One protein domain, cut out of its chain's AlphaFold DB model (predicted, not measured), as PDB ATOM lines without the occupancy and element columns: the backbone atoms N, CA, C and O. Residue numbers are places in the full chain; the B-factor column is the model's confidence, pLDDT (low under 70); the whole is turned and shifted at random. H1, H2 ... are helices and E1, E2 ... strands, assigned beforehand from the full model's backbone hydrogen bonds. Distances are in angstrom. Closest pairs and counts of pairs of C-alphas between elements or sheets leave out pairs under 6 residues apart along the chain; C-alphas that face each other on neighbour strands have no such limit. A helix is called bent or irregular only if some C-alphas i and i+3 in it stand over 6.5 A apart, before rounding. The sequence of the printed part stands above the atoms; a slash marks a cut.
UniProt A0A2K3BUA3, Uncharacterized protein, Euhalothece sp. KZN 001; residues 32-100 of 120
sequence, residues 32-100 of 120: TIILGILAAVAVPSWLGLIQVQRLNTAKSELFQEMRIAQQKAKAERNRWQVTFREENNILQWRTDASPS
ATOM      1  N   THR A  32     105.233  45.035  -0.860       96.44
ATOM      2  CA  THR A  32     104.948  44.414   0.445       96.44
ATOM      3  C   THR A  32     104.104  43.146   0.294       96.44
ATOM      4  O   THR A  32     104.375  42.147   0.960       96.44
ATOM      5  N   ILE A  33     103.128  43.143  -0.622       97.69
ATOM      6  CA  ILE A  33     102.327  41.948  -0.937       97.69
ATOM      7  C   ILE A  33     103.216  40.842  -1.519       97.69
ATOM      8  O   ILE A  33     103.148  39.700  -1.061       97.69
ATOM      9  N   ILE A  34     104.084  41.172  -2.481       97.75
ATOM     10  CA  ILE A  34     105.014  40.203  -3.085       97.75
ATOM     11  C   ILE A  34     105.956  39.624  -2.018       97.75
ATOM     12  O   ILE A  34     106.113  38.405  -1.932       97.75
ATOM     13  N   LEU A  35     106.531  40.471  -1.159       97.06
ATOM     14  CA  LEU A  35     107.389  40.043  -0.051       97.06
ATOM     15  C   LEU A  35     106.643  39.150   0.948       97.06
ATOM     16  O   LEU A  35     107.214  38.168   1.418       97.06
ATOM     17  N   GLY A  36     105.372  39.439   1.234       96.50
ATOM     18  CA  GLY A  36     104.532  38.607   2.097       96.50
ATOM     19  C   GLY A  36     104.322  37.198   1.539       96.50
ATOM     20  O   GLY A  36     104.469  36.216   2.268       96.50
ATOM     21  N   ILE A  37     104.053  37.082   0.235       96.81
ATOM     22  CA  ILE A  37     103.893  35.784  -0.443       96.81
ATOM     23  C   ILE A  37     105.212  34.998  -0.423       96.81
ATOM     24  O   ILE A  37     105.220  33.808  -0.104       96.81
ATOM     25  N   LEU A  38     106.337  35.661  -0.710       96.38
ATOM     26  CA  LEU A  38     107.660  35.030  -0.663       96.38
ATOM     27  C   LEU A  38     108.011  34.556   0.754       96.38
ATOM     28  O   LEU A  38     108.486  33.432   0.927       96.38
ATOM     29  N   ALA A  39     107.737  35.376   1.771       94.69
ATOM     30  CA  ALA A  39     107.979  35.029   3.168       94.69
ATOM     31  C   ALA A  39     107.149  33.812   3.610       94.69
ATOM     32  O   ALA A  39     107.683  32.931   4.284       94.69
ATOM     33  N   ALA A  40     105.888  33.712   3.178       94.31
ATOM     34  CA  ALA A  40     105.014  32.587   3.518       94.31
ATOM     35  C   ALA A  40     105.582  31.224   3.075       94.31
ATOM     36  O   ALA A  40     105.390  30.222   3.762       94.31
ATOM     37  N   VAL A  41     106.321  31.187   1.960       92.94
ATOM     38  CA  VAL A  41     106.959  29.960   1.450       92.94
ATOM     39  C   VAL A  41     108.381  29.781   1.997       92.94
ATOM     40  O   VAL A  41     108.808  28.656   2.265       92.94
ATOM     41  N   ALA A  42     109.125  30.870   2.200       92.31
ATOM     42  CA  ALA A  42     110.516  30.814   2.649       92.31
ATOM     43  C   ALA A  42     110.668  30.373   4.119       92.31
ATOM     44  O   ALA A  42     111.593  29.625   4.445       92.31
ATOM     45  N   VAL A  43     109.758  30.798   5.004       90.00
ATOM     46  CA  VAL A  43     109.812  30.503   6.450       90.00
ATOM     47  C   VAL A  43     109.824  28.996   6.769       90.00
ATOM     48  O   VAL A  43     110.736  28.562   7.481       90.00
ATOM     49  N   PRO A  44     108.891  28.161   6.264       84.94
ATOM     50  CA  PRO A  44     108.906  26.727   6.570       84.94
ATOM     51  C   PRO A  44     110.147  26.010   6.011       84.94
ATOM     52  O   PRO A  44     110.672  25.105   6.660       84.94
ATOM     53  N   SER A  45     110.664  26.443   4.854       83.88
ATOM     54  CA  SER A  45     111.892  25.893   4.256       83.88
ATOM     55  C   SER A  45     113.116  26.103   5.159       83.88
ATOM     56  O   SER A  45     113.886  25.174   5.413       83.88
ATOM     57  N   TRP A  46     113.254  27.303   5.734       85.38
ATOM     58  CA  TRP A  46     114.357  27.628   6.643       85.38
ATOM     59  C   TRP A  46     114.336  26.783   7.926       85.38
ATOM     60  O   TRP A  46     115.378  26.317   8.394       85.38
ATOM     61  N   LEU A  47     113.147  26.531   8.482       81.56
ATOM     62  CA  LEU A  47     112.976  25.687   9.670       81.56
ATOM     63  C   LEU A  47     113.393  24.230   9.417       81.56
ATOM     64  O   LEU A  47     113.997  23.609  10.296       81.56
ATOM     65  N   GLY A  48     113.124  23.696   8.223       80.06
ATOM     66  CA  GLY A  48     113.567  22.357   7.823       80.06
ATOM     67  C   GLY A  48     115.093  22.235   7.750       80.06
ATOM     68  O   GLY A  48     115.663  21.261   8.244       80.06
ATOM     69  N   LEU A  49     115.779  23.255   7.223       75.56
ATOM     70  CA  LEU A  49     117.247  23.271   7.149       75.56
ATOM     71  C   LEU A  49     117.907  23.242   8.534       75.56
ATOM     72  O   LEU A  49     118.896  22.534   8.723       75.56
ATOM     73  N   ILE A  50     117.341  23.944   9.520       81.56
ATOM     74  CA  ILE A  50     117.849  23.925  10.902       81.56
ATOM     75  C   ILE A  50     117.749  22.512  11.500       81.56
ATOM     76  O   ILE A  50     118.664  22.067  12.195       81.56
ATOM     77  N   GLN A  51     116.667  21.781  11.223       71.44
ATOM     78  CA  GLN A  51     116.495  20.406  11.708       71.44
ATOM     79  C   GLN A  51     117.504  19.445  11.063       71.44
ATOM     80  O   GLN A  51     118.115  18.634  11.760       71.44
ATOM     81  N   VAL A  52     117.748  19.584   9.757       74.56
ATOM     82  CA  VAL A  52     118.752  18.781   9.037       74.56
ATOM     83  C   VAL A  52     120.166  19.071   9.539       74.56
ATOM     84  O   VAL A  52     120.951  18.141   9.720       74.56
ATOM     85  N   GLN A  53     120.494  20.335   9.821       69.94
ATOM     86  CA  GLN A  53     121.789  20.695  10.406       69.94
ATOM     87  C   GLN A  53     121.994  20.030  11.770       69.94
ATOM     88  O   GLN A  53     123.049  19.448  12.002       69.94
ATOM     89  N   ARG A  54     120.974  20.025  12.640       65.44
ATOM     90  CA  ARG A  54     121.039  19.342  13.946       65.44
ATOM     91  C   ARG A  54     121.273  17.838  13.803       65.44
ATOM     92  O   ARG A  54     122.105  17.280  14.515       65.44
ATOM     93  N   LEU A  55     120.586  17.201  12.854       65.19
ATOM     94  CA  LEU A  55     120.754  15.775  12.576       65.19
ATOM     95  C   LEU A  55     122.155  15.457  12.031       65.19
ATOM     96  O   LEU A  55     122.759  14.463  12.433       65.19
ATOM     97  N   ASN A  56     122.687  16.290  11.137       67.50
ATOM     98  CA  ASN A  56     124.026  16.097  10.582       67.50
ATOM     99  C   ASN A  56     125.125  16.286  11.629       67.50
ATOM    100  O   ASN A  56     126.077  15.508  11.627       67.50
ATOM    101  N   THR A  57     124.984  17.245  12.549       68.12
ATOM    102  CA  THR A  57     125.951  17.441  13.638       68.12
ATOM    103  C   THR A  57     126.000  16.218  14.553       68.12
ATOM    104  O   THR A  57     127.072  15.639  14.720       68.12
ATOM    105  N   ALA A  58     124.846  15.743  15.036       62.69
ATOM    106  CA  ALA A  58     124.778  14.552  15.888       62.69
ATOM    107  C   ALA A  58     125.329  13.299  15.182       62.69
ATOM    108  O   ALA A  58     126.080  12.520  15.767       62.69
ATOM    109  N   LYS A  59     125.022  13.125  13.888       60.69
ATOM    110  CA  LYS A  59     125.586  12.037  13.078       60.69
ATOM    111  C   LYS A  59     127.105  12.143  12.965       60.69
ATOM    112  O   LYS A  59     127.787  11.140  13.149       60.69
ATOM    113  N   SER A  60     127.635  13.325  12.654       70.50
ATOM    114  CA  SER A  60     129.076  13.514  12.453       70.50
ATOM    115  C   SER A  60     129.891  13.210  13.710       70.50
ATOM    116  O   SER A  60     130.929  12.560  13.612       70.50
ATOM    117  N   GLU A  61     129.376  13.588  14.880       72.06
ATOM    118  CA  GLU A  61     130.020  13.339  16.169       72.06
ATOM    119  C   GLU A  61     130.029  11.840  16.501       72.06
ATOM    120  O   GLU A  61     131.087  11.267  16.760       72.06
ATOM    121  N   LEU A  62     128.889  11.157  16.348       73.50
ATOM    122  CA  LEU A  62     128.801   9.705  16.541       73.50
ATOM    123  C   LEU A  62     129.712   8.926  15.578       73.50
ATOM    124  O   LEU A  62     130.398   7.989  15.990       73.50
ATOM    125  N   PHE A  63     129.757   9.308  14.297       80.00
ATOM    126  CA  PHE A  63     130.644   8.667  13.318       80.00
ATOM    127  C   PHE A  63     132.125   8.890  13.629       80.00
ATOM    128  O   PHE A  63     132.937   7.982  13.420       80.00
ATOM    129  N   GLN A  64     132.485  10.069  14.131       80.12
ATOM    130  CA  GLN A  64     133.852  10.380  14.527       80.12
ATOM    131  C   GLN A  64     134.281   9.540  15.735       80.12
ATOM    132  O   GLN A  64     135.332   8.895  15.681       80.12
ATOM    133  N   GLU A  65     133.444   9.457  16.768       76.94
ATOM    134  CA  GLU A  65     133.729   8.654  17.960       76.94
ATOM    135  C   GLU A  65     133.795   7.153  17.646       76.94
ATOM    136  O   GLU A  65     134.730   6.471  18.073       76.94
ATOM    137  N   MET A  66     132.890   6.632  16.806       81.00
ATOM    138  CA  MET A  66     132.967   5.242  16.333       81.00
ATOM    139  C   MET A  66     134.282   4.959  15.601       81.00
ATOM    140  O   MET A  66     134.902   3.912  15.806       81.00
ATOM    141  N   ARG A  67     134.741   5.890  14.760       83.12
ATOM    142  CA  ARG A  67     135.998   5.736  14.022       83.12
ATOM    143  C   ARG A  67     137.207   5.765  14.955       83.12
ATOM    144  O   ARG A  67     138.115   4.955  14.774       83.12
ATOM    145  N   ILE A  68     137.197   6.631  15.966       82.56
ATOM    146  CA  ILE A  68     138.242   6.690  16.996       82.56
ATOM    147  C   ILE A  68     138.252   5.399  17.822       82.56
ATOM    148  O   ILE A  68     139.316   4.820  18.034       82.56
ATOM    149  N   ALA A  69     137.090   4.895  18.241       71.62
ATOM    150  CA  ALA A  69     136.976   3.639  18.981       71.62
ATOM    151  C   ALA A  69     137.491   2.445  18.160       71.62
ATOM    152  O   ALA A  69     138.264   1.633  18.665       71.62
ATOM    153  N   GLN A  70     137.147   2.373  16.871       77.69
ATOM    154  CA  GLN A  70     137.686   1.359  15.960       77.69
ATOM    155  C   GLN A  70     139.204   1.483  15.785       77.69
ATOM    156  O   GLN A  70     139.899   0.468  15.738       77.69
ATOM    157  N   GLN A  71     139.729   2.706  15.682       79.81
ATOM    158  CA  GLN A  71     141.171   2.949  15.602       79.81
ATOM    159  C   GLN A  71     141.885   2.503  16.880       79.81
ATOM    160  O   GLN A  71     142.891   1.804  16.787       79.81
ATOM    161  N   LYS A  72     141.336   2.819  18.058       68.50
ATOM    162  CA  LYS A  72     141.873   2.373  19.353       68.50
ATOM    163  C   LYS A  72     141.809   0.853  19.511       68.50
ATOM    164  O   LYS A  72     142.808   0.243  19.864       68.50
ATOM    165  N   ALA A  73     140.695   0.219  19.141       63.97
ATOM    166  CA  ALA A  73     140.556  -1.238  19.189       63.97
ATOM    167  C   ALA A  73     141.547  -1.958  18.254       63.97
ATOM    168  O   ALA A  73     142.114  -2.989  18.619       63.97
ATOM    169  N   LYS A  74     141.796  -1.398  17.061       72.56
ATOM    170  CA  LYS A  74     142.825  -1.906  16.138       72.56
ATOM    171  C   LYS A  74     144.246  -1.665  16.653       72.56
ATOM    172  O   LYS A  74     145.107  -2.501  16.400       72.56
ATOM    173  N   ALA A  75     144.486  -0.560  17.358       74.19
ATOM    174  CA  ALA A  75     145.798  -0.213  17.901       74.19
ATOM    175  C   ALA A  75     146.175  -1.045  19.142       74.19
ATOM    176  O   ALA A  75     147.317  -1.475  19.256       74.19
ATOM    177  N   GLU A  76     145.230  -1.305  20.048       64.94
ATOM    178  CA  GLU A  76     145.503  -1.952  21.344       64.94
ATOM    179  C   GLU A  76     145.310  -3.478  21.344       64.94
ATOM    180  O   GLU A  76     145.699  -4.138  22.304       64.94
ATOM    181  N   ARG A  77     144.723  -4.064  20.283       58.72
ATOM    182  CA  ARG A  77     144.468  -5.518  20.132       58.72
ATOM    183  C   ARG A  77     143.767  -6.158  21.349       58.72
ATOM    184  O   ARG A  77     143.887  -7.361  21.571       58.72
ATOM    185  N   ASN A  78     143.018  -5.369  22.122       57.56
ATOM    186  CA  ASN A  78     142.334  -5.811  23.334       57.56
ATOM    187  C   ASN A  78     140.812  -5.669  23.190       57.56
ATOM    188  O   ASN A  78     140.321  -4.764  22.513       57.56
ATOM    189  N   ARG A  79     140.049  -6.584  23.801       56.12
ATOM    190  CA  ARG A  79     138.579  -6.571  23.727       56.12
ATOM    191  C   ARG A  79     138.030  -5.558  24.730       56.12
ATOM    192  O   ARG A  79     138.119  -5.766  25.936       56.12
ATOM    193  N   TRP A  80     137.442  -4.484  24.222       60.88
ATOM    194  CA  TRP A  80     136.714  -3.487  25.001       60.88
ATOM    195  C   TRP A  80     135.213  -3.705  24.818       60.88
ATOM    196  O   TRP A  80     134.766  -3.972  23.702       60.88
ATOM    197  N   GLN A  81     134.448  -3.629  25.904       63.47
ATOM    198  CA  GLN A  81     132.998  -3.811  25.880       63.47
ATOM    199  C   GLN A  81     132.323  -2.552  26.421       63.47
ATOM    200  O   GLN A  81     132.792  -1.941  27.381       63.47
ATOM    201  N   VAL A  82     131.227  -2.156  25.778       67.19
ATOM    202  CA  VAL A  82     130.413  -1.009  26.185       67.19
ATOM    203  C   VAL A  82     129.079  -1.545  26.673       67.19
ATOM    204  O   VAL A  82     128.413  -2.279  25.943       67.19
ATOM    205  N   THR A  83     128.707  -1.193  27.900       70.25
ATOM    206  CA  THR A  83     127.431  -1.601  28.498       70.25
ATOM    207  C   THR A  83     126.522  -0.386  28.599       70.25
ATOM    208  O   THR A  83     126.925   0.662  29.111       70.25
ATOM    209  N   PHE A  84     125.292  -0.542  28.117       74.12
ATOM    210  CA  PHE A  84     124.240   0.463  28.206       74.12
ATOM    211  C   PHE A  84     123.227   0.030  29.262       74.12
ATOM    212  O   PHE A  84     122.850  -1.143  29.321       74.12
ATOM    213  N   ARG A  85     122.802   0.971  30.104       71.75
ATOM    214  CA  ARG A  85     121.726   0.777  31.077       71.75
ATOM    215  C   ARG A  85     120.797   1.978  31.016       71.75
ATOM    216  O   ARG A  85     121.252   3.117  30.948       71.75
ATOM    217  N   GLU A  86     119.505   1.707  31.076       70.94
ATOM    218  CA  GLU A  86     118.480   2.724  31.248       70.94
ATOM    219  C   GLU A  86     117.959   2.656  32.683       70.94
ATOM    220  O   GLU A  86     117.469   1.619  33.130       70.94
ATOM    221  N   GLU A  87     118.119   3.749  33.425       67.12
ATOM    222  CA  GLU A  87     117.634   3.868  34.797       67.12
ATOM    223  C   GLU A  87     116.924   5.217  34.937       67.12
ATOM    224  O   GLU A  87     117.513   6.268  34.692       67.12
ATOM    225  N   ASN A  88     115.637   5.190  35.293       62.78
ATOM    226  CA  ASN A  88     114.791   6.382  35.439       62.78
ATOM    227  C   ASN A  88     114.734   7.289  34.189       62.78
ATOM    228  O   ASN A  88     114.783   8.512  34.319       62.78
ATOM    229  N   ASN A  89     114.612   6.707  32.986       69.19
ATOM    230  CA  ASN A  89     114.499   7.441  31.712       69.19
ATOM    231  C   ASN A  89     115.745   8.286  31.361       69.19
ATOM    232  O   ASN A  89     115.665   9.259  30.610       69.19
ATOM    233  N   ILE A  90     116.902   7.942  31.939       64.94
ATOM    234  CA  ILE A  90     118.205   8.532  31.630       64.94
ATOM    235  C   ILE A  90     119.107   7.400  31.140       64.94
ATOM    236  O   ILE A  90     119.359   6.431  31.861       64.94
ATOM    237  N   LEU A  91     119.606   7.526  29.909       72.38
ATOM    238  CA  LEU A  91     120.567   6.580  29.355       72.38
ATOM    239  C   LEU A  91     121.927   6.786  30.011       72.38
ATOM    240  O   LEU A  91     122.490   7.884  30.007       72.38
ATOM    241  N   GLN A  92     122.479   5.706  30.545       78.44
ATOM    242  CA  GLN A  92     123.820   5.673  31.100       78.44
ATOM    243  C   GLN A  92     124.670   4.676  30.318       78.44
ATOM    244  O   GLN A  92     124.206   3.609  29.906       78.44
ATOM    245  N   TRP A  93     125.940   5.017  30.130       75.75
ATOM    246  CA  TRP A  93     126.909   4.143  29.482       75.75
ATOM    247  C   TRP A  93     128.178   4.022  30.314       75.75
ATOM    248  O   TRP A  93     128.542   4.908  31.097       75.75
ATOM    249  N   ARG A  94     128.871   2.905  30.118       72.56
ATOM    250  CA  ARG A  94     130.231   2.698  30.600       72.56
ATOM    251  C   ARG A  94     131.006   1.869  29.587       72.56
ATOM    252  O   ARG A  94     130.443   0.975  28.954       72.56
ATOM    253  N   THR A  95     132.297   2.157  29.466       63.66
ATOM    254  CA  THR A  95     133.247   1.349  28.701       63.66
ATOM    255  C   THR A  95     134.233   0.711  29.659       63.66
ATOM    256  O   THR A  95     135.000   1.422  30.306       63.66
ATOM    257  N   ASP A  96     134.236  -0.617  29.704       64.56
ATOM    258  CA  ASP A  96     135.154  -1.404  30.520       64.56
ATOM    259  C   ASP A  96     136.035  -2.270  29.606       64.56
ATOM    260  O   ASP A  96     135.592  -2.797  28.576       64.56
ATOM    261  N   ALA A  97     137.310  -2.425  29.964       58.03
ATOM    262  CA  ALA A  97     138.147  -3.457  29.361       58.03
ATOM    263  C   ALA A  97     137.571  -4.817  29.778       58.03
ATOM    264  O   ALA A  97     137.291  -4.991  30.962       58.03
ATOM    265  N   SER A  98     137.365  -5.735  28.819       55.03
ATOM    266  CA  SER A  98     136.682  -7.031  28.999       55.03
ATOM    267  C   SER A  98     136.945  -7.622  30.389       55.03
ATOM    268  O   SER A  98     138.037  -8.153  30.610       55.03
ATOM    269  N   PRO A  99     135.987  -7.542  31.327       54.06
ATOM    270  CA  PRO A  99     136.265  -7.948  32.689       54.06
ATOM    271  C   PRO A  99     136.326  -9.476  32.738       54.06
ATOM    272  O   PRO A  99     135.559 -10.162  32.063       54.06
ATOM    273  N   SER A 100     137.242 -10.034  33.528       52.19
ATOM    274  CA  SER A 100     137.199 -11.453  33.913       52.19
ATOM    275  C   SER A 100     136.160 -11.722  35.013       52.19
ATOM    276  O   SER A 100     136.024 -12.861  35.455       52.19
TER     277      SER A 100
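What this domain is: This is residues 32 to 100 of the 120 residues of an uncharacterized protein of Euhalothece sp. KZN 001 (UniProt A0A2K3BUA3). A small two-stranded hairpin, E1 and E2, folds back from the end of one very long helix, H1, and the two parts make a lopsided V, with the helix as the long arm and the hairpin as the short one. The corner of the V is at residues 77 to 79; no third part fills the space between the arms, and residues 32 to 68 of H1 and residues 86 to 91 at the turn of the hairpin stand free. The printed part has 69 residues with one named helix and two named strands, in the order H1, E1, E2; the sheet, of order E1 - E2, is antiparallel, and the class is mixed, helices and strands. The whole is extended, with a radius of gyration of the C-alphas of 21.8 A and spans of 72 by 34 by 9 A, and the helix makes most of the length.

Where its parts are: Strand E1 is residues 80 to 87, 22.7 A from first to last C-alpha, and begins at C-alpha 80 at (136.714, -3.487, 25.001). Strand E2 is residues 90 to 97, 23.4 A long, and ends at C-alpha 97 at (138.147, -3.457, 29.361). Helix H1 is residues 32 to 76, 65.0 A long, from C-alpha 32 at (104.948, 44.414, 0.445) to C-alpha 76 at (145.503, -1.952, 21.344). H1 has a kink of 33 degrees near residue 41; it is neither bent nor irregular, but only just: C-alphas 41 and 44 are 6.4 A apart.

How they stand to each other: E1 and E2 are a hairpin of antiparallel neighbour strands, with 158 degrees between their directions. The C-alphas of Trp 80 and Ala 97 face each other at 4.6 A, and those of Glu 87 and Ile 90 at 5.7 A. Across the pair, N 83 and O 94 are within hydrogen-bond range at 3.0 A, and N 92 and O 85 at 2.9 A. The closest C-alphas of H1 and E1 are those of Ala 73 and Trp 80, 7.3 A apart, while the centres of the two elements are 27.0 A apart. H1 and E2 are apart. In H1, 38 of 41 O i to N i+4 pairs are within hydrogen-bond range.

The domain as a whole: The two C-alphas farthest apart are those of Ile 33 and Ser 100, at 72.7 A. The printed part, residues 32 to 100 of a chain of 120 residues, has no cut. The links H1 to E1, of 3 residues, and E1 to E2, of 2 residues, are both tight. The mean pLDDT of the printed part is 74.7; 26 residues are under 70, namely 53 to 59, 72 to 73, 76 to 82, 87 to 90 and 95 to 100.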